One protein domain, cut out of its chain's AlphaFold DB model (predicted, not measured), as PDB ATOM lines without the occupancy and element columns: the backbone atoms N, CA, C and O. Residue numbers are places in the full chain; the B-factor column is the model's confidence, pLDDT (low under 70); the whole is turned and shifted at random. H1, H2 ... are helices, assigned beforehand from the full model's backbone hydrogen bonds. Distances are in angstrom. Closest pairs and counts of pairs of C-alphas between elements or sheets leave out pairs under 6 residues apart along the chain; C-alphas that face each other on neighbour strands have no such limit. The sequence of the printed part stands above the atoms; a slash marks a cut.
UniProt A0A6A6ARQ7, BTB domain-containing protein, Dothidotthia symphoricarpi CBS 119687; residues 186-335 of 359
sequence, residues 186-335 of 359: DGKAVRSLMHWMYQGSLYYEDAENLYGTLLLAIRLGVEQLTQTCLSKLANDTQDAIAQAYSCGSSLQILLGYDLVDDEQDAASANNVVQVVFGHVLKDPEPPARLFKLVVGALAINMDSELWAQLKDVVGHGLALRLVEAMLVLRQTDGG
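AT A GLANCE: This is residues 186 to 335 of the 359 residues of the protein "BTB domain-containing protein" of Dothidotthia symphoricarpi CBS 119687 (UniProt A0A6A6ARQ7). Look for one long helix, H3, running along one side of an all-helix body, with the shorter H5 in the middle packing on it at a steep tilt. At one end of H3, H2 folds back as a hairpin and H1 crosses H2; H6 lies alongside H3, and H8 crosses H6 on the other side. A loop, residues 259 to 267, sticks out from this body. The printed part has 150 residues with eight named helices, H1 to H8 in order along the chain, and no named strand. It is compact, with a radius of gyration of the C-alphas of 16.5 A, and spans 52 by 37 by 28 A.

HOW THE PARTS SIT: Begin with H3, residues 223 to 246, which with H5, residues 272 to 282, is a hub: each touches four helices. Residues 233 to 241 of H3 touch H5 at a steep tilt of 66 degrees; the closest C-alphas, of Thr 237 and Val 273, are 5.2 A apart. H2, residues 207 to 220, forms a helical hairpin with H3 at a shallow tilt of 29 degrees, closest at the C-alphas of Leu 214 and Thr 226, 5.3 A. H1, residues 187 to 199, touches H2 with residues 188 to 193 alone, closest at the C-alphas of Ala 189 and Thr 213, 4.5 A. H6, residues 288 to 301, touches H3 at a shallow tilt of 12 degrees, the same way, with C-alphas of Ala 234 and Leu 290 closest at 6.0 A. H8, residues 316 to 333, touches H6 at a steep tilt of 58 degrees; C-alphas of Ala 299 and Met 326 are closest, 4.9 A. H4, residues 251 to 255, touches H5, closest at the C-alphas of Leu 255 and Gln 274, 5.0 A. H7, residues 304 to 310, touches no helix but is near H4. In H1, H2, H3, H4, H6, H7 and H8 every O i to N i+4 pair is within hydrogen-bond range; in H5, 6 of 7 are.

IN THESE COORDINATES: Find C-alpha 223 at (47.888, 14.847, -32.719); from there H3 runs 34.1 A to C-alpha 246 at (31.391, -13.930, -24.749). H8 measures 26.0 A and ends at C-alpha 333, (43.601, -21.595, -39.980). H6 measures 19.9 A, H2 19.7 A, H1 17.8 A, H5 15.6 A, H7 10.0 A and H4 6.2 A.

THE WHOLE: The C-alphas farthest apart, of Tyr 198 and Gly 334, are 52.9 A apart. The printed part has no cut. The link from H4 to H5, 16 residues, is long. Look for pLDDT under 70 at residues 259 to 270 and 333 to 335; the mean of the printed part is 88.8.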
ATOM      1  N   ASP A 186      29.962  19.345 -36.198       95.12
ATOM      2  CA  ASP A 186      28.934  19.544 -35.189       95.12
ATOM      3  C   ASP A 186      29.439  20.357 -33.983       95.12
ATOM      4  O   ASP A 186      30.614  20.333 -33.602       95.12
ATOM      5  N   GLY A 187      28.516  21.079 -33.346       96.56
ATOM      6  CA  GLY A 187      28.815  21.884 -32.170       96.56
ATOM      7  C   GLY A 187      29.283  21.068 -30.968       96.56
ATOM      8  O   GLY A 187      30.094  21.590 -30.198       96.56
ATOM      9  N   LYS A 188      28.834  19.814 -30.801       96.88
ATOM     10  CA  LYS A 188      29.307  18.943 -29.716       96.88
ATOM     11  C   LYS A 188      30.802  18.659 -29.857       96.88
ATOM     12  O   LYS A 188      31.539  18.865 -28.900       96.88
ATOM     13  N   ALA A 189      31.268  18.316 -31.061       97.56
ATOM     14  CA  ALA A 189      32.685  18.049 -31.328       97.56
ATOM     15  C   ALA A 189      33.572  19.271 -31.038       97.56
ATOM     16  O   ALA A 189      34.629  19.155 -30.418       97.56
ATOM     17  N   VAL A 190      33.109  20.470 -31.412       97.69
ATOM     18  CA  VAL A 190      33.806  21.721 -31.079       97.69
ATOM     19  C   VAL A 190      33.854  21.955 -29.567       97.69
ATOM     20  O   VAL A 190      34.896  22.357 -29.049       97.69
ATOM     21  N   ARG A 191      32.760  21.693 -28.838       97.56
ATOM     22  CA  ARG A 191      32.749  21.793 -27.368       97.56
ATOM     23  C   ARG A 191      33.722  20.804 -26.731       97.56
ATOM     24  O   ARG A 191      34.460  21.214 -25.841       97.56
ATOM     25  N   SER A 192      33.753  19.558 -27.197       98.00
ATOM     26  CA  SER A 192      34.678  18.519 -26.729       98.00
ATOM     27  C   SER A 192      36.138  18.913 -26.949       98.00
ATOM     28  O   SER A 192      36.930  18.849 -26.011       98.00
ATOM     29  N   LEU A 193      36.481  19.416 -28.144       97.88
ATOM     30  CA  LEU A 193      37.810  19.961 -28.443       97.88
ATOM     31  C   LEU A 193      38.182  21.097 -27.482       97.88
ATOM     32  O   LEU A 193      39.265  21.087 -26.905       97.88
ATOM     33  N   MET A 194      37.295  22.084 -27.315       97.00
ATOM     34  CA  MET A 194      37.556  23.223 -26.433       97.00
ATOM     35  C   MET A 194      37.725  22.767 -24.984       97.00
ATOM     36  O   MET A 194      38.678  23.168 -24.325       97.00
ATOM     37  N   HIS A 195      36.834  21.911 -24.488       97.31
ATOM     38  CA  HIS A 195      36.929  21.382 -23.135       97.31
ATOM     39  C   HIS A 195      38.269  20.668 -22.919       97.31
ATOM     40  O   HIS A 195      38.956  20.971 -21.949       97.31
ATOM     41  N   TRP A 196      38.695  19.829 -23.867       97.94
ATOM     42  CA  TRP A 196      39.993  19.162 -23.807       97.94
ATOM     43  C   TRP A 196      41.167  20.146 -23.797       97.94
ATOM     44  O   TRP A 196      42.057  20.018 -22.963       97.94
ATOM     45  N   MET A 197      41.157  21.169 -24.657       96.62
ATOM     46  CA  MET A 197      42.237  22.162 -24.703       96.62
ATOM     47  C   MET A 197      42.363  22.970 -23.405       96.62
ATOM     48  O   MET A 197      43.473  23.302 -23.002       96.62
ATOM     49  N   TYR A 198      41.244  23.320 -22.767       96.56
ATOM     50  CA  TYR A 198      41.254  24.170 -21.569       96.56
ATOM     51  C   TYR A 198      41.358  23.384 -20.256       96.56
ATOM     52  O   TYR A 198      41.914  23.903 -19.295       96.56
ATOM     53  N   GLN A 199      40.805  22.171 -20.190       96.19
ATOM     54  CA  GLN A 199      40.725  21.370 -18.959       96.19
ATOM     55  C   GLN A 199      41.667  20.159 -18.972       96.19
ATOM     56  O   GLN A 199      41.865  19.524 -17.940       96.19
ATOM     57  N   GLY A 200      42.233  19.800 -20.127       94.69
ATOM     58  CA  GLY A 200      43.099  18.627 -20.291       94.69
ATOM     59  C   GLY A 200      42.363  17.281 -20.297       94.69
ATOM     60  O   GLY A 200      42.982  16.254 -20.567       94.69
ATOM     61  N   SER A 201      41.053  17.258 -20.034       95.94
ATOM     62  CA  SER A 201      40.219  16.052 -20.033       95.94
ATOM     63  C   SER A 201      39.344  15.962 -21.280       95.94
ATOM     64  O   SER A 201      38.742  16.944 -21.708       95.94
ATOM     65  N   LEU A 202      39.235  14.767 -21.863       95.88
ATOM     66  CA  LEU A 202      38.341  14.515 -22.990       95.88
ATOM     67  C   LEU A 202      36.908  14.303 -22.478       95.88
ATOM     68  O   LEU A 202      36.646  13.343 -21.761       95.88
ATOM     69  N   TYR A 203      35.993  15.190 -22.870       95.88
ATOM     70  CA  TYR A 203      34.560  15.072 -22.595       95.88
ATOM     71  C   TYR A 203      33.796  14.794 -23.891       95.88
ATOM     72  O   TYR A 203      33.984  15.508 -24.879       95.88
ATOM     73  N   TYR A 204      32.916  13.798 -23.879       95.25
ATOM     74  CA  TYR A 204      32.007  13.495 -24.979       95.25
ATOM     75  C   TYR A 204      30.688  12.923 -24.447       95.25
ATOM     76  O   TYR A 204      30.661  12.302 -23.388       95.25
ATOM     77  N   GLU A 205      29.598  13.180 -25.168       93.75
ATOM     78  CA  GLU A 205      28.244  12.745 -24.790       93.75
ATOM     79  C   GLU A 205      27.922  11.334 -25.310       93.75
ATOM     80  O   GLU A 205      27.260  10.557 -24.630       93.75
ATOM     81  N   ASP A 206      28.394  11.009 -26.515       94.62
ATOM     82  CA  ASP A 206      28.087   9.779 -27.247       94.62
ATOM     83  C   ASP A 206      29.242   9.420 -28.215       94.62
ATOM     84  O   ASP A 206      30.190  10.196 -28.398       94.62
ATOM     85  N   ALA A 207      29.199   8.224 -28.817       94.94
ATOM     86  CA  ALA A 207      30.249   7.760 -29.729       94.94
ATOM     87  C   ALA A 207      30.348   8.609 -31.012       94.94
ATOM     88  O   ALA A 207      31.450   8.804 -31.529       94.94
ATOM     89  N   GLU A 208      29.232   9.167 -31.491       95.50
ATOM     90  CA  GLU A 208      29.203  10.088 -32.637       95.50
ATOM     91  C   GLU A 208      29.957  11.385 -32.328       95.50
ATOM     92  O   GLU A 208      30.787  11.849 -33.110       95.50
ATOM     93  N   ASN A 209      29.745  11.954 -31.143       96.25
ATOM     94  CA  ASN A 209      30.472  13.117 -30.668       96.25
ATOM     95  C   ASN A 209      31.971  12.814 -30.544       96.25
ATOM     96  O   ASN A 209      32.785  13.660 -30.931       96.25
ATOM     97  N   LEU A 210      32.347  11.633 -30.048       97.25
ATOM     98  CA  LEU A 210      33.746  11.221 -29.955       97.25
ATOM     99  C   LEU A 210      34.395  11.074 -31.342       97.25
ATOM    100  O   LEU A 210      35.488  11.603 -31.562       97.25
ATOM    101  N   TYR A 211      33.708  10.443 -32.300       97.00
ATOM    102  CA  TYR A 211      34.183  10.314 -33.681       97.00
ATOM    103  C   TYR A 211      34.270  11.674 -34.391       97.00
ATOM    104  O   TYR A 211      35.290  12.007 -34.994       97.00
ATOM    105  N   GLY A 212      33.263  12.536 -34.238       97.00
ATOM    106  CA  GLY A 212      33.303  13.907 -34.752       97.00
ATOM    107  C   GLY A 212      34.455  14.727 -34.156       97.00
ATOM    108  O   GLY A 212      35.095  15.511 -34.860       97.00
ATOM    109  N   THR A 213      34.776  14.512 -32.876       98.06
ATOM    110  CA  THR A 213      35.937  15.137 -32.218       98.06
ATOM    111  C   THR A 213      37.254  14.602 -32.780       98.06
ATOM    112  O   THR A 213      38.177  15.386 -32.987       98.06
ATOM    113  N   LEU A 214      37.339  13.299 -33.078       97.88
ATOM    114  CA  LEU A 214      38.485  12.695 -33.764       97.88
ATOM    115  C   LEU A 214      38.721  13.353 -35.130       97.88
ATOM    116  O   LEU A 214      39.827  13.824 -35.392       97.88
ATOM    117  N   LEU A 215      37.691  13.449 -35.976       96.38
ATOM    118  CA  LEU A 215      37.807  14.083 -37.296       96.38
ATOM    119  C   LEU A 215      38.231  15.552 -37.192       96.38
ATOM    120  O   LEU A 215      39.092  16.017 -37.943       96.38
ATOM    121  N   LEU A 216      37.661  16.283 -36.231       97.25
ATOM    122  CA  LEU A 216      38.034  17.667 -35.964       97.25
ATOM    123  C   LEU A 216      39.503  17.789 -35.537       97.25
ATOM    124  O   LEU A 216      40.218  18.659 -36.038       97.25
ATOM    125  N   ALA A 217      39.964  16.916 -34.639       97.75
ATOM    126  CA  ALA A 217      41.345  16.888 -34.172       97.75
ATOM    127  C   ALA A 217      42.322  16.573 -35.314       97.75
ATOM    128  O   ALA A 217      43.322  17.276 -35.459       97.75
ATOM    129  N   ILE A 218      42.000  15.602 -36.177       96.06
ATOM    130  CA  ILE A 218      42.784  15.280 -37.380       96.06
ATOM    131  C   ILE A 218      42.874  16.504 -38.290       96.06
ATOM    132  O   ILE A 218      43.969  16.934 -38.649       96.06
ATOM    133  N   ARG A 219      41.730  17.113 -38.612       95.25
ATOM    134  CA  ARG A 219      41.654  18.272 -39.509       95.25
ATOM    135  C   ARG A 219      42.445  19.470 -38.996       95.25
ATOM    136  O   ARG A 219      43.048  20.197 -39.783       95.25
ATOM    137  N   LEU A 220      42.417  19.695 -37.686       96.12
ATOM    138  CA  LEU A 220      43.181  20.757 -37.046       96.12
ATOM    139  C   LEU A 220      44.626  20.348 -36.756       96.12
ATOM    140  O   LEU A 220      45.385  21.204 -36.327       96.12
ATOM    141  N   GLY A 221      45.036  19.097 -36.974       96.69
ATOM    142  CA  GLY A 221      46.385  18.618 -36.666       96.69
ATOM    143  C   GLY A 221      46.705  18.596 -35.168       96.69
ATOM    144  O   GLY A 221      47.821  18.931 -34.779       96.69
ATOM    145  N   VAL A 222      45.723  18.262 -34.326       97.81
ATOM    146  CA  VAL A 222      45.873  18.107 -32.871       97.81
ATOM    147  C   VAL A 222      46.194  16.645 -32.554       97.81
ATOM    148  O   VAL A 222      45.325  15.865 -32.172       97.81
ATOM    149  N   GLU A 223      47.453  16.254 -32.743       96.81
ATOM    150  CA  GLU A 223      47.888  14.847 -32.719       96.81
ATOM    151  C   GLU A 223      47.554  14.121 -31.409       96.81
ATOM    152  O   GLU A 223      47.046  13.001 -31.433       96.81
ATOM    153  N   GLN A 224      47.780  14.759 -30.259       97.31
ATOM    154  CA  GLN A 224      47.541  14.133 -28.956       97.31
ATOM    155  C   GLN A 224      46.054  13.823 -28.724       97.31
ATOM    156  O   GLN A 224      45.709  12.745 -28.234       97.31
ATOM    157  N   LEU A 225      45.163  14.738 -29.118       97.75
ATOM    158  CA  LEU A 225      43.720  14.523 -29.039       97.75
ATOM    159  C   LEU A 225      43.274  13.448 -30.032       97.75
ATOM    160  O   LEU A 225      42.509  12.566 -29.658       97.75
ATOM    161  N   THR A 226      43.810  13.465 -31.257       97.81
ATOM    162  CA  THR A 226      43.578  12.412 -32.254       97.81
ATOM    163  C   THR A 226      43.899  11.035 -31.678       97.81
ATOM    164  O   THR A 226      43.049  10.151 -31.712       97.81
ATOM    165  N   GLN A 227      45.084  10.856 -31.087       97.56
ATOM    166  CA  GLN A 227      45.481   9.574 -30.493       97.56
ATOM    167  C   GLN A 227      44.601   9.174 -29.306       97.56
ATOM    168  O   GLN A 227      44.279   7.995 -29.149       97.56
ATOM    169  N   THR A 228      44.179  10.147 -28.496       97.81
ATOM    170  CA  THR A 228      43.290   9.913 -27.351       97.81
ATOM    171  C   THR A 228      41.918   9.420 -27.818       97.81
ATOM    172  O   THR A 228      41.463   8.369 -27.370       97.81
ATOM    173  N   CYS A 229      41.284  10.126 -28.761       98.06
ATOM    174  CA  CYS A 229      39.988   9.732 -29.313       98.06
ATOM    175  C   CYS A 229      40.071   8.390 -30.050       98.06
ATOM    176  O   CYS A 229      39.214   7.533 -29.854       98.06
ATOM    177  N   LEU A 230      41.117   8.189 -30.859       97.75
ATOM    178  CA  LEU A 230      41.338   6.957 -31.616       97.75
ATOM    179  C   LEU A 230      41.499   5.750 -30.692       97.75
ATOM    180  O   LEU A 230      40.864   4.724 -30.911       97.75
ATOM    181  N   SER A 231      42.328   5.876 -29.652       97.31
ATOM    182  CA  SER A 231      42.547   4.796 -28.688       97.31
ATOM    183  C   SER A 231      41.272   4.471 -27.923       97.31
ATOM    184  O   SER A 231      40.964   3.299 -27.739       97.31
ATOM    185  N   LYS A 232      40.506   5.492 -27.522       97.25
ATOM    186  CA  LYS A 232      39.245   5.295 -26.808       97.25
ATOM    187  C   LYS A 232      38.208   4.590 -27.682       97.25
ATOM    188  O   LYS A 232      37.679   3.570 -27.262       97.25
ATOM    189  N   LEU A 233      37.995   5.066 -28.912       97.31
ATOM    190  CA  LEU A 233      37.090   4.420 -29.869       97.31
ATOM    191  C   LEU A 233      37.519   2.984 -30.172       97.31
ATOM    192  O   LEU A 233      36.679   2.091 -30.156       97.31
ATOM    193  N   ALA A 234      38.807   2.743 -30.429       96.88
ATOM    194  CA  ALA A 234      39.296   1.409 -30.761       96.88
ATOM    195  C   ALA A 234      39.100   0.428 -29.596       96.88
ATOM    196  O   ALA A 234      38.566  -0.656 -29.808       96.88
ATOM    197  N   ASN A 235      39.482   0.828 -28.380       96.31
ATOM    198  CA  ASN A 235      39.360  -0.016 -27.195       96.31
ATOM    199  C   ASN A 235      37.889  -0.288 -26.858       96.31
ATOM    200  O   ASN A 235      37.513  -1.444 -26.727       96.31
ATOM    201  N   ASP A 236      37.041   0.745 -26.827       95.56
ATOM    202  CA  ASP A 236      35.612   0.579 -26.532       95.56
ATOM    203  C   ASP A 236      34.919  -0.307 -27.580       95.56
ATOM    204  O   ASP A 236      34.077  -1.134 -27.237       95.56
ATOM    205  N   THR A 237      35.302  -0.183 -28.858       95.88
ATOM    206  CA  THR A 237      34.792  -1.060 -29.925       95.88
ATOM    207  C   THR A 237      35.250  -2.502 -29.728       95.88
ATOM    208  O   THR A 237      34.447  -3.424 -29.845       95.88
ATOM    209  N   GLN A 238      36.534  -2.712 -29.432       95.12
ATOM    210  CA  GLN A 238      37.101  -4.041 -29.222       95.12
ATOM    211  C   GLN A 238      36.480  -4.732 -28.004       95.12
ATOM    212  O   GLN A 238      36.096  -5.897 -28.101       95.12
ATOM    213  N   ASP A 239      36.340  -4.013 -26.891       94.38
ATOM    214  CA  ASP A 239      35.738  -4.512 -25.658       94.38
ATOM    215  C   ASP A 239      34.263  -4.869 -25.879       94.38
ATOM    216  O   ASP A 239      33.825  -5.944 -25.469       94.38
ATOM    217  N   ALA A 240      33.511  -4.029 -26.601       93.31
ATOM    218  CA  ALA A 240      32.120  -4.308 -26.951       93.31
ATOM    219  C   ALA A 240      31.976  -5.556 -27.842       93.31
ATOM    220  O   ALA A 240      31.093  -6.381 -27.604       93.31
ATOM    221  N   ILE A 241      32.858  -5.730 -28.833       92.62
ATOM    222  CA  ILE A 241      32.881  -6.920 -29.697       92.62
ATOM    223  C   ILE A 241      33.211  -8.177 -28.880       92.62
ATOM    224  O   ILE A 241      32.493  -9.174 -28.961       92.62
ATOM    225  N   ALA A 242      34.263  -8.132 -28.060       92.50
ATOM    226  CA  ALA A 242      34.678  -9.264 -27.235       92.50
ATOM    227  C   ALA A 242      33.596  -9.658 -26.218       92.50
ATOM    228  O   ALA A 242      33.299 -10.844 -26.048       92.50
ATOM    229  N   GLN A 243      32.964  -8.670 -25.579       91.12
ATOM    230  CA  GLN A 243      31.862  -8.895 -24.653       91.12
ATOM    231  C   GLN A 243      30.669  -9.549 -25.359       91.12
ATOM    232  O   GLN A 243      30.141 -10.541 -24.857       91.12
ATOM    233  N   ALA A 244      30.272  -9.054 -26.532       88.88
ATOM    234  CA  ALA A 244      29.171  -9.630 -27.298       88.88
ATOM    235  C   ALA A 244      29.426 -11.097 -27.659       88.88
ATOM    236  O   ALA A 244      28.553 -11.939 -27.445       88.88
ATOM    237  N   TYR A 245      30.640 -11.430 -28.105       89.38
ATOM    238  CA  TYR A 245      31.009 -12.816 -28.401       89.38
ATOM    239  C   TYR A 245      31.016 -13.700 -27.159       89.38
ATOM    240  O   TYR A 245      30.534 -14.829 -27.218       89.38
ATOM    241  N   SER A 246      31.470 -13.185 -26.012       91.06
ATOM    242  CA  SER A 246      31.391 -13.930 -24.749       91.06
ATOM    243  C   SER A 246      29.947 -14.233 -24.323       91.06
ATOM    244  O   SER A 246      29.694 -15.243 -23.668       91.06
ATOM    245  N   CYS A 247      28.993 -13.402 -24.751       89.62
ATOM    246  CA  CYS A 247      27.559 -13.583 -24.534       89.62
ATOM    247  C   CYS A 247      26.865 -14.382 -25.655       89.62
ATOM    248  O   CYS A 247      25.645 -14.537 -25.619       89.62
ATOM    249  N   GLY A 248      27.604 -14.871 -26.658       89.62
ATOM    250  CA  GLY A 248      27.043 -15.588 -27.807       89.62
ATOM    251  C   GLY A 248      26.265 -14.707 -28.794       89.62
ATOM    252  O   GLY A 248      25.507 -15.233 -29.603       89.62
ATOM    253  N   SER A 249      26.420 -13.382 -28.737       88.56
ATOM    254  CA  SER A 249      25.804 -12.449 -29.687       88.56
ATOM    255  C   SER A 249      26.639 -12.329 -30.963       88.56
ATOM    256  O   SER A 249      27.867 -12.279 -30.911       88.56
ATOM    257  N   SER A 250      25.978 -12.254 -32.119       89.50
ATOM    258  CA  SER A 250      26.642 -12.084 -33.414       89.50
ATOM    259  C   SER A 250      27.058 -10.626 -33.659       89.50
ATOM    260  O   SER A 250      26.536  -9.684 -33.056       89.50
ATOM    261  N   LEU A 251      27.982 -10.422 -34.605       88.44
ATOM    262  CA  LEU A 251      28.352  -9.077 -35.059       88.44
ATOM    263  C   LEU A 251      27.169  -8.353 -35.728       88.44
ATOM    264  O   LEU A 251      27.070  -7.135 -35.631       88.44
ATOM    265  N   GLN A 252      26.254  -9.091 -36.363       88.69
ATOM    266  CA  GLN A 252      25.054  -8.529 -36.991       88.69
ATOM    267  C   GLN A 252      24.144  -7.837 -35.963       88.69
ATOM    268  O   GLN A 252      23.687  -6.718 -36.204       88.69
ATOM    269  N   ILE A 253      23.957  -8.458 -34.790       87.25
ATOM    270  CA  ILE A 253      23.186  -7.882 -33.676       87.25
ATOM    271  C   ILE A 253      23.840  -6.581 -33.200       87.25
ATOM    272  O   ILE A 253      23.161  -5.567 -33.047       87.25
ATOM    273  N   LEU A 254      25.167  -6.573 -33.026       88.12
ATOM    274  CA  LEU A 254      25.898  -5.363 -32.634       88.12
ATOM    275  C   LEU A 254      25.749  -4.231 -33.651       88.12
ATOM    276  O   LEU A 254      25.620  -3.071 -33.263       88.12
ATOM    277  N   LEU A 255      25.749  -4.562 -34.941       89.06
ATOM    278  CA  LEU A 255      25.556  -3.596 -36.021       89.06
ATOM    279  C   LEU A 255      24.091  -3.156 -36.186       89.06
ATOM    280  O   LEU A 255      23.829  -2.218 -36.933       89.06
ATOM    281  N   GLY A 256      23.162  -3.767 -35.442       86.38
ATOM    282  CA  GLY A 256      21.745  -3.406 -35.427       86.38
ATOM    283  C   GLY A 256      20.943  -3.973 -36.597       86.38
ATOM    284  O   GLY A 256      19.866  -3.462 -36.883       86.38
ATOM    285  N   TYR A 257      21.447  -5.002 -37.282       82.81
ATOM    286  CA  TYR A 257      20.777  -5.579 -38.450       82.81
ATOM    287  C   TYR A 257      19.736  -6.659 -38.121       82.81
ATOM    288  O   TYR A 257      18.914  -6.977 -38.974       82.81
ATOM    289  N   ASP A 258      19.753  -7.194 -36.899       72.19
ATOM    290  CA  ASP A 258      18.913  -8.327 -36.462       72.19
ATOM    291  C   ASP A 258      17.758  -7.895 -35.526       72.19
ATOM    292  O   ASP A 258      17.093  -8.707 -34.886       72.19
ATOM    293  N   LEU A 259      17.519  -6.582 -35.398       66.06
ATOM    294  CA  LEU A 259      16.426  -6.046 -34.581       66.06
ATOM    295  C   LEU A 259      15.135  -6.016 -35.407       66.06
ATOM    296  O   LEU A 259      14.894  -5.099 -36.189       66.06
ATOM    297  N   VAL A 260      14.305  -7.042 -35.225       58.06
ATOM    298  CA  VAL A 260      12.945  -7.119 -35.773       58.06
ATOM    299  C   VAL A 260      12.051  -6.109 -35.039       58.06
ATOM    300  O   VAL A 260      11.672  -6.365 -33.904       58.06
ATOM    301  N   ASP A 261      11.796  -4.965 -35.684       54.38
ATOM    302  CA  ASP A 261      10.754  -3.912 -35.560       54.38
ATOM    303  C   ASP A 261       9.980  -3.593 -34.247       54.38
ATOM    304  O   ASP A 261       9.342  -2.542 -34.214       54.38
ATOM    305  N   ASP A 262      10.028  -4.361 -33.152       51.28
ATOM    306  CA  ASP A 262       9.061  -4.207 -32.044       51.28
ATOM    307  C   ASP A 262       9.609  -3.676 -30.700       51.28
ATOM    308  O   ASP A 262       8.817  -3.359 -29.816       51.28
ATOM    309  N   GLU A 263      10.921  -3.468 -30.519       51.50
ATOM    310  CA  GLU A 263      11.457  -2.862 -29.278       51.50
ATOM    311  C   GLU A 263      12.461  -1.731 -29.553       51.50
ATOM    312  O   GLU A 263      13.672  -1.842 -29.371       51.50
ATOM    313  N   GLN A 264      11.920  -0.587 -29.973       48.72
ATOM    314  CA  GLN A 264      12.654   0.653 -30.258       48.72
ATOM    315  C   GLN A 264      13.196   1.383 -29.007       48.72
ATOM    316  O   GLN A 264      13.828   2.431 -29.140       48.72
ATOM    317  N   ASP A 265      12.991   0.832 -27.806       45.50
ATOM    318  CA  ASP A 265      13.383   1.448 -26.527       45.50
ATOM    319  C   ASP A 265      14.697   0.912 -25.937       45.50
ATOM    320  O   ASP A 265      15.206   1.462 -24.955       45.50
ATOM    321  N   ALA A 266      15.329  -0.091 -26.553       47.00
ATOM    322  CA  ALA A 266      16.694  -0.469 -26.202       47.00
ATOM    323  C   ALA A 266      17.692   0.482 -26.882       47.00
ATOM    324  O   ALA A 266      18.493   0.089 -27.731       47.00
ATOM    325  N   ALA A 267      17.661   1.755 -26.477       45.62
ATOM    326  CA  ALA A 267      18.771   2.685 -26.629       45.62
ATOM    327  C   ALA A 267      19.974   2.125 -25.850       45.62
ATOM    328  O   ALA A 267      20.276   2.546 -24.733       45.62
ATOM    329  N   SER A 268      20.621   1.099 -26.409       51.06
ATOM    330  CA  SER A 268      21.827   0.507 -25.858       51.06
ATOM    331  C   SER A 268      22.851   1.625 -25.753       51.06
ATOM    332  O   SER A 268      23.274   2.200 -26.757       51.06
ATOM    333  N   ALA A 269      23.218   1.954 -24.517       51.34
ATOM    334  CA  ALA A 269      24.089   3.060 -24.140       51.34
ATOM    335  C   ALA A 269      25.526   2.950 -24.696       51.34
ATOM    336  O   ALA A 269      26.409   3.689 -24.270       51.34
ATOM    337  N   ASN A 270      25.783   2.034 -25.634       64.75
ATOM    338  CA  ASN A 270      27.090   1.802 -26.217       64.75
ATOM    339  C   ASN A 270      26.994   1.450 -27.714       64.75
ATOM    340  O   ASN A 270      27.446   0.398 -28.165       64.75
ATOM    341  N   ASN A 271      26.427   2.357 -28.515       87.50
ATOM    342  CA  ASN A 271      26.368   2.256 -29.983       87.50
ATOM    343  C   ASN A 271      27.735   2.448 -30.683       87.50
ATOM    344  O   ASN A 271      27.792   2.697 -31.887       87.50
ATOM    345  N   VAL A 272      28.847   2.332 -29.950       93.75
ATOM    346  CA  VAL A 272      30.204   2.615 -30.438       93.75
ATOM    347  C   VAL A 272      30.580   1.760 -31.649       93.75
ATOM    348  O   VAL A 272      31.148   2.282 -32.606       93.75
ATOM    349  N   VAL A 273      30.189   0.481 -31.658       94.06
ATOM    350  CA  VAL A 273      30.455  -0.441 -32.774       94.06
ATOM    351  C   VAL A 273      29.734   0.028 -34.037       94.06
ATOM    352  O   VAL A 273      30.358   0.142 -35.090       94.06
ATOM    353  N   GLN A 274      28.449   0.379 -33.929       93.88
ATOM    354  CA  GLN A 274      27.652   0.874 -35.056       93.88
ATOM    355  C   GLN A 274      28.229   2.163 -35.634       93.88
ATOM    356  O   GLN A 274      28.356   2.284 -36.848       93.88
ATOM    357  N   VAL A 275      28.614   3.103 -34.769       95.31
ATOM    358  CA  VAL A 275      29.204   4.383 -35.178       95.31
ATOM    359  C   VAL A 275      30.542   4.158 -35.881       95.31
ATOM    360  O   VAL A 275      30.739   4.627 -37.001       95.31
ATOM    361  N   VAL A 276      31.457   3.399 -35.269       96.31
ATOM    362  CA  VAL A 276      32.790   3.151 -35.841       96.31
ATOM    363  C   VAL A 276      32.688   2.427 -37.179       96.31
ATOM    364  O   VAL A 276      33.305   2.870 -38.143       96.31
ATOM    365  N   PHE A 277      31.884   1.365 -37.281       95.25
ATOM    366  CA  PHE A 277      31.683   0.672 -38.555       95.25
ATOM    367  C   PHE A 277      30.986   1.594 -39.559       95.25
ATOM    368  O   PHE A 277      31.461   1.761 -40.677       95.25
ATOM    369  N   GLY A 278      29.908   2.266 -39.159       94.31
ATOM    370  CA  GLY A 278      29.146   3.162 -40.024       94.31
ATOM    371  C   GLY A 278      30.001   4.244 -40.682       94.31
ATOM    372  O   GLY A 278      29.816   4.515 -41.870       94.31
ATOM    373  N   HIS A 279      30.957   4.821 -39.949       95.06
ATOM    374  CA  HIS A 279      31.898   5.795 -40.502       95.06
ATOM    375  C   HIS A 279      33.029   5.142 -41.291       95.06
ATOM    376  O   HIS A 279      33.250   5.522 -42.435       95.06
ATOM    377  N   VAL A 280      33.714   4.132 -40.744       94.69
ATOM    378  CA  VAL A 280      34.873   3.499 -41.403       94.69
ATOM    379  C   VAL A 280      34.505   2.860 -42.743       94.69
ATOM    380  O   VAL A 280      35.318   2.868 -43.663       94.69
ATOM    381  N   LEU A 281      33.292   2.314 -42.871       93.25
ATOM    382  CA  LEU A 281      32.836   1.684 -44.111       93.25
ATOM    383  C   LEU A 281      32.505   2.703 -45.217       93.25
ATOM    384  O   LEU A 281      32.591   2.360 -46.396       93.25
ATOM    385  N   LYS A 282      32.125   3.935 -44.844       91.50
ATOM    386  CA  LYS A 282      31.720   5.015 -45.766       91.50
ATOM    387  C   LYS A 282      32.846   5.996 -46.082       91.50
ATOM    388  O   LYS A 282      32.819   6.639 -47.132       91.50
ATOM    389  N   ASP A 283      33.787   6.157 -45.161       90.31
ATOM    390  CA  ASP A 283      34.909   7.075 -45.291       90.31
ATOM    391  C   ASP A 283      35.902   6.542 -46.342       90.31
ATOM    392  O   ASP A 283      36.311   5.381 -46.259       90.31
ATOM    393  N   PRO A 284      36.289   7.337 -47.358       87.31
ATOM    394  CA  PRO A 284      37.329   6.936 -48.304       87.31
ATOM    395  C   PRO A 284      38.723   6.843 -47.664       87.31
ATOM    396  O   PRO A 284      39.567   6.107 -48.176       87.31
ATOM    397  N   GLU A 285      38.977   7.570 -46.571       90.19
ATOM    398  CA  GLU A 285      40.276   7.632 -45.889       90.19
ATOM    399  C   GLU A 285      40.127   7.460 -44.361       90.19
ATOM    400  O   GLU A 285      40.509   8.340 -43.583       90.19
ATOM    401  N   PRO A 286      39.602   6.312 -43.893       92.50
ATOM    402  CA  PRO A 286      39.345   6.100 -42.478       92.50
ATOM    403  C   PRO A 286      40.653   6.003 -41.676       92.50
ATOM    404  O   PRO A 286      41.677   5.532 -42.190       92.50
ATOM    405  N   PRO A 287      40.639   6.345 -40.374       94.12
ATOM    406  CA  PRO A 287      41.800   6.172 -39.509       94.12
ATOM    407  C   PRO A 287      42.300   4.720 -39.509       94.12
ATOM    408  O   PRO A 287      41.562   3.801 -39.150       94.12
ATOM    409  N   ALA A 288      43.573   4.514 -39.859       93.38
ATOM    410  CA  ALA A 288      44.149   3.191 -40.135       93.38
ATOM    411  C   ALA A 288      43.918   2.151 -39.021       93.38
ATOM    412  O   ALA A 288      43.670   0.981 -39.311       93.38
ATOM    413  N   ARG A 289      43.960   2.570 -37.749       94.19
ATOM    414  CA  ARG A 289      43.710   1.682 -36.605       94.19
ATOM    415  C   ARG A 289      42.259   1.199 -36.546       94.19
ATOM    416  O   ARG A 289      42.034   0.003 -36.381       94.19
ATOM    417  N   LEU A 290      41.287   2.099 -36.723       95.62
ATOM    418  CA  LEU A 290      39.866   1.730 -36.764       95.62
ATOM    419  C   LEU A 290      39.561   0.901 -38.012       95.62
ATOM    420  O   LEU A 290      38.857  -0.096 -37.923       95.62
ATOM    421  N   PHE A 291      40.163   1.253 -39.149       94.31
ATOM    422  CA  PHE A 291      40.073   0.466 -40.376       94.31
ATOM    423  C   PHE A 291      40.544  -0.977 -40.176       94.31
ATOM    424  O   PHE A 291      39.812  -1.910 -40.492       94.31
ATOM    425  N   LYS A 292      41.736  -1.176 -39.599       93.19
ATOM    426  CA  LYS A 292      42.276  -2.511 -39.307       93.19
ATOM    427  C   LYS A 292      41.362  -3.298 -38.365       93.19
ATOM    428  O   LYS A 292      41.141  -4.483 -38.600       93.19
ATOM    429  N   LEU A 293      40.825  -2.645 -37.332       94.44
ATOM    430  CA  LEU A 293      39.890  -3.255 -36.387       94.44
ATOM    431  C   LEU A 293      38.606  -3.713 -37.089       94.44
ATOM    432  O   LEU A 293      38.216  -4.868 -36.943       94.44
ATOM    433  N   VAL A 294      37.984  -2.840 -37.886       94.75
ATOM    434  CA  VAL A 294      36.744  -3.143 -38.619       94.75
ATOM    435  C   VAL A 294      36.972  -4.259 -39.634       94.75
ATOM    436  O   VAL A 294      36.220  -5.227 -39.654       94.75
ATOM    437  N   VAL A 295      38.035  -4.178 -40.440       94.44
ATOM    438  CA  VAL A 295      38.370  -5.218 -41.424       94.44
ATOM    439  C   VAL A 295      38.656  -6.554 -40.742       94.44
ATOM    440  O   VAL A 295      38.173  -7.577 -41.215       94.44
ATOM    441  N   GLY A 296      39.395  -6.562 -39.630       93.12
ATOM    442  CA  GLY A 296      39.678  -7.781 -38.871       93.12
ATOM    443  C   GLY A 296      38.413  -8.411 -38.288       93.12
ATOM    444  O   GLY A 296      38.174  -9.601 -38.484       93.12
ATOM    445  N   ALA A 297      37.569  -7.607 -37.639       93.31
ATOM    446  CA  ALA A 297      36.307  -8.070 -37.069       93.31
ATOM    447  C   ALA A 297      35.358  -8.622 -38.144       93.31
ATOM    448  O   ALA A 297      34.783  -9.696 -37.958       93.31
ATOM    449  N   LEU A 298      35.240  -7.931 -39.283       94.06
ATOM    450  CA  LEU A 298      34.454  -8.407 -40.417       94.06
ATOM    451  C   LEU A 298      35.047  -9.685 -41.006       94.06
ATOM    452  O   LEU A 298      34.312 -10.638 -41.198       94.06
ATOM    453  N   ALA A 299      36.353  -9.756 -41.257       92.38
ATOM    454  CA  ALA A 299      36.960 -10.918 -41.902       92.38
ATOM    455  C   ALA A 299      36.790 -12.219 -41.094       92.38
ATOM    456  O   ALA A 299      36.647 -13.282 -41.696       92.38
ATOM    457  N   ILE A 300      36.769 -12.131 -39.759       90.44
ATOM    458  CA  ILE A 300      36.533 -13.273 -38.860       90.44
ATOM    459  C   ILE A 300      35.059 -13.706 -38.870       90.44
ATOM    460  O   ILE A 300      34.769 -14.897 -38.798       90.44
ATOM    461  N   ASN A 301      34.127 -12.754 -38.975       89.44
ATOM    462  CA  ASN A 301      32.698 -12.986 -38.735       89.44
ATOM    463  C   ASN A 301      31.822 -12.787 -39.981       89.44
ATOM    464  O   ASN A 301      30.606 -12.665 -39.863       89.44
ATOM    465  N   MET A 302      32.423 -12.704 -41.171       90.94
ATOM    466  CA  MET A 302      31.683 -12.459 -42.406       90.94
ATOM    467  C   MET A 302      30.929 -13.716 -42.832       90.94
ATOM    468  O   MET A 302      31.536 -14.714 -43.228       90.94
ATOM    469  N   ASP A 303      29.605 -13.628 -42.838       90.38
ATOM    470  CA  ASP A 303      28.708 -14.607 -43.443       90.38
ATOM    471  C   ASP A 303      27.972 -14.006 -44.658       90.38
ATOM    472  O   ASP A 303      28.138 -12.835 -45.019       90.38
ATOM    473  N   SER A 304      27.183 -14.833 -45.347       89.69
ATOM    474  CA  SER A 304      26.455 -14.408 -46.546       89.69
ATOM    475  C   SER A 304      25.373 -13.363 -46.274       89.69
ATOM    476  O   SER A 304      25.045 -12.593 -47.176       89.69
ATOM    477  N   GLU A 305      24.807 -13.349 -45.069       90.31
ATOM    478  CA  GLU A 305      23.708 -12.465 -44.687       90.31
ATOM    479  C   GLU A 305      24.233 -11.072 -44.327       90.31
ATOM    480  O   GLU A 305      23.807 -10.081 -44.924       90.31
ATOM    481  N   LEU A 306      25.264 -11.005 -43.483       89.75
ATOM    482  CA  LEU A 306      25.991  -9.781 -43.166       89.75
ATOM    483  C   LEU A 306      26.574  -9.142 -44.434       89.75
ATOM    484  O   LEU A 306      26.463  -7.932 -44.635       89.75
ATOM    485  N   TRP A 307      27.147  -9.939 -45.345       92.75
ATOM    486  CA  TRP A 307      27.635  -9.408 -46.619       92.75
ATOM    487  C   TRP A 307      26.511  -8.815 -47.477       92.75
ATOM    488  O   TRP A 307      26.693  -7.758 -48.086       92.75
ATOM    489  N   ALA A 308      25.344  -9.466 -47.527       92.06
ATOM    490  CA  ALA A 308      24.208  -8.973 -48.301       92.06
ATOM    491  C   ALA A 308      23.733  -7.590 -47.828       92.06
ATOM    492  O   ALA A 308      23.296  -6.801 -48.665       92.06
ATOM    493  N   GLN A 309      23.872  -7.297 -46.532       90.19
ATOM    494  CA  GLN A 309      23.543  -6.006 -45.923       90.19
ATOM    495  C   GLN A 309      24.653  -4.956 -46.120       90.19
ATOM    496  O   GLN A 309      24.365  -3.776 -46.316       90.19
ATOM    497  N   LEU A 310      25.925  -5.367 -46.101       90.75
ATOM    498  CA  LEU A 310      27.070  -4.451 -46.176       90.75
ATOM    499  C   LEU A 310      27.488  -4.066 -47.602       90.75
ATOM    500  O   LEU A 310      28.064  -2.993 -47.792       90.75
ATOM    501  N   LYS A 311      27.219  -4.909 -48.608       90.75
ATOM    502  CA  LYS A 311      27.745  -4.756 -49.982       90.75
ATOM    503  C   LYS A 311      27.461  -3.395 -50.638       90.75
ATOM    504  O   LYS A 311      28.253  -2.961 -51.466       90.75
ATOM    505  N   ASP A 312      26.358  -2.739 -50.272       90.06
ATOM    506  CA  ASP A 312      25.942  -1.457 -50.861       90.06
ATOM    507  C   ASP A 312      26.577  -0.249 -50.149       90.06
ATOM    508  O   ASP A 312      26.597   0.859 -50.684       90.06
ATOM    509  N   VAL A 313      27.116  -0.459 -48.943       89.06
ATOM    510  CA  VAL A 313      27.786   0.570 -48.129       89.06
ATOM    511  C   VAL A 313      29.305   0.486 -48.280       89.06
ATOM    512  O   VAL A 313      29.993   1.502 -48.231       89.06
ATOM    513  N   VAL A 314      29.835  -0.722 -48.480       87.88
ATOM    514  CA  VAL A 314      31.268  -0.990 -48.604       87.88
ATOM    515  C   VAL A 314      31.783  -0.523 -49.966       87.88
ATOM    516  O   VAL A 314      31.472  -1.100 -51.008       87.88
ATOM    517  N   GLY A 315      32.645   0.494 -49.966       85.44
ATOM    518  CA  GLY A 315      33.346   0.924 -51.176       85.44
ATOM    519  C   GLY A 315      34.235  -0.182 -51.769       85.44
ATOM    520  O   GLY A 315      34.784  -1.018 -51.051       85.44
ATOM    521  N   HIS A 316      34.442  -0.162 -53.092       85.56
ATOM    522  CA  HIS A 316      35.205  -1.200 -53.805       85.56
ATOM    523  C   HIS A 316      36.608  -1.452 -53.218       85.56
ATOM    524  O   HIS A 316      37.023  -2.600 -53.077       85.56
ATOM    525  N   GLY A 317      37.327  -0.393 -52.828       83.69
ATOM    526  CA  GLY A 317      38.658  -0.523 -52.224       83.69
ATOM    527  C   GLY A 317      38.641  -1.263 -50.882       83.69
ATOM    528  O   GLY A 317      39.495  -2.111 -50.633       83.69
ATOM    529  N   LEU A 318      37.638  -0.998 -50.043       87.19
ATOM    530  CA  LEU A 318      37.453  -1.693 -48.773       87.19
ATOM    531  C   LEU A 318      37.033  -3.156 -48.995       87.19
ATOM    532  O   LEU A 318      37.545  -4.036 -48.308       87.19
ATOM    533  N   ALA A 319      36.176  -3.433 -49.984       88.12
ATOM    534  CA  ALA A 319      35.802  -4.801 -50.344       88.12
ATOM    535  C   ALA A 319      37.030  -5.648 -50.721       88.12
ATOM    536  O   ALA A 319      37.166  -6.777 -50.252       88.12
ATOM    537  N   LEU A 320      37.961  -5.098 -51.512       88.31
ATOM    538  CA  LEU A 320      39.212  -5.784 -51.857       88.31
ATOM    539  C   LEU A 320      40.059  -6.085 -50.613       88.31
ATOM    540  O   LEU A 320      40.517  -7.212 -50.444       88.31
ATOM    541  N   ARG A 321      40.216  -5.109 -49.711       87.69
ATOM    542  CA  ARG A 321      40.960  -5.285 -48.451       87.69
ATOM    543  C   ARG A 321      40.334  -6.328 -47.534       87.69
ATOM    544  O   ARG A 321      41.054  -7.079 -46.882       87.69
ATOM    545  N   LEU A 322      39.009  -6.392 -47.498       89.12
ATOM    546  CA  LEU A 322      38.287  -7.413 -46.755       89.12
ATOM    547  C   LEU A 322      38.552  -8.810 -47.334       89.12
ATOM    548  O   LEU A 322      38.865  -9.727 -46.580       89.12
ATOM    549  N   VAL A 323      38.495  -8.970 -48.662       88.50
ATOM    550  CA  VAL A 323      38.822 -10.242 -49.328       88.50
ATOM    551  C   VAL A 323      40.267 -10.653 -49.041       88.50
ATOM    552  O   VAL A 323      40.509 -11.808 -48.694       88.50
ATOM    553  N   GLU A 324      41.220  -9.720 -49.125       88.81
ATOM    554  CA  GLU A 324      42.620  -9.960 -48.748       88.81
ATOM    555  C   GLU A 324      42.729 -10.469 -47.302       88.81
ATOM    556  O   GLU A 324      43.353 -11.502 -47.059       88.81
ATOM    557  N   ALA A 325      42.081  -9.792 -46.349       88.81
ATOM    558  CA  ALA A 325      42.098 -10.181 -44.940       88.81
ATOM    559  C   ALA A 325      41.490 -11.577 -44.712       88.81
ATOM    560  O   ALA A 325      42.084 -12.400 -44.016       88.81
ATOM    561  N   MET A 326      40.358 -11.886 -45.351       88.50
ATOM    562  CA  MET A 326      39.723 -13.208 -45.271       88.50
ATOM    563  C   MET A 326      40.610 -14.321 -45.847       88.50
ATOM    564  O   MET A 326      40.648 -15.426 -45.303       88.50
ATOM    565  N   LEU A 327      41.338 -14.056 -46.938       88.69
ATOM    566  CA  LEU A 327      42.268 -15.025 -47.527       88.69
ATOM    567  C   LEU A 327      43.454 -15.317 -46.599       88.69
ATOM    568  O   LEU A 327      43.830 -16.479 -46.456       88.69
ATOM    569  N   VAL A 328      44.009 -14.291 -45.947       88.12
ATOM    570  CA  VAL A 328      45.101 -14.449 -44.971       88.12
ATOM    571  C   VAL A 328      44.649 -15.279 -43.764       88.12
ATOM    572  O   VAL A 328      45.367 -16.188 -43.341       88.12
ATOM    573  N   LEU A 329      43.441 -15.034 -43.246       82.81
ATOM    574  CA  LEU A 329      42.872 -15.827 -42.149       82.81
ATOM    575  C   LEU A 329      42.686 -17.301 -42.547       82.81
ATOM    576  O   LEU A 329      43.141 -18.201 -41.849       82.81
ATOM    577  N   ARG A 330      42.149 -17.577 -43.743       82.38
ATOM    578  CA  ARG A 330      42.000 -18.962 -44.233       82.38
ATOM    579  C   ARG A 330      43.327 -19.703 -44.398       82.38
ATOM    580  O   ARG A 330      43.385 -20.910 -44.176       82.38
ATOM    581  N   GLN A 331      44.383 -19.005 -44.816       83.56
ATOM    582  CA  GLN A 331      45.719 -19.595 -44.950       83.56
ATOM    583  C   GLN A 331      46.357 -19.913 -43.592       83.56
ATOM    584  O   GLN A 331      47.163 -20.838 -43.507       83.56
ATOM    585  N   THR A 332      45.993 -19.175 -42.542       74.50
ATOM    586  CA  THR A 332      46.523 -19.367 -41.186       74.50
ATOM    587  C   THR A 332      45.743 -20.422 -40.393       74.50
ATOM    588  O   THR A 332      46.365 -21.240 -39.714       74.50
ATOM    589  N   ASP A 333      44.426 -20.533 -40.585       63.88
ATOM    590  CA  ASP A 333      43.601 -21.595 -39.980       63.88
ATOM    591  C   ASP A 333      43.925 -23.003 -40.520       63.88
ATOM    592  O   ASP A 333      43.815 -23.999 -39.802       63.88
ATOM    593  N   GLY A 334      44.420 -23.106 -41.761       56.12
ATOM    594  CA  GLY A 334      44.942 -24.358 -42.332       56.12
ATOM    595  C   GLY A 334      46.253 -24.853 -41.696       56.12
ATOM    596  O   GLY A 334      46.719 -25.943 -42.031       56.12
ATOM    597  N   GLY A 335      46.842 -24.066 -40.790       48.75
ATOM    598  CA  GLY A 335      48.125 -24.310 -40.137       48.75
ATOM    599  C   GLY A 335      48.066 -24.380 -38.609       48.75
ATOM    600  O   GLY A 335      49.065 -24.074 -37.985       48.75
TER     601      GLY A 335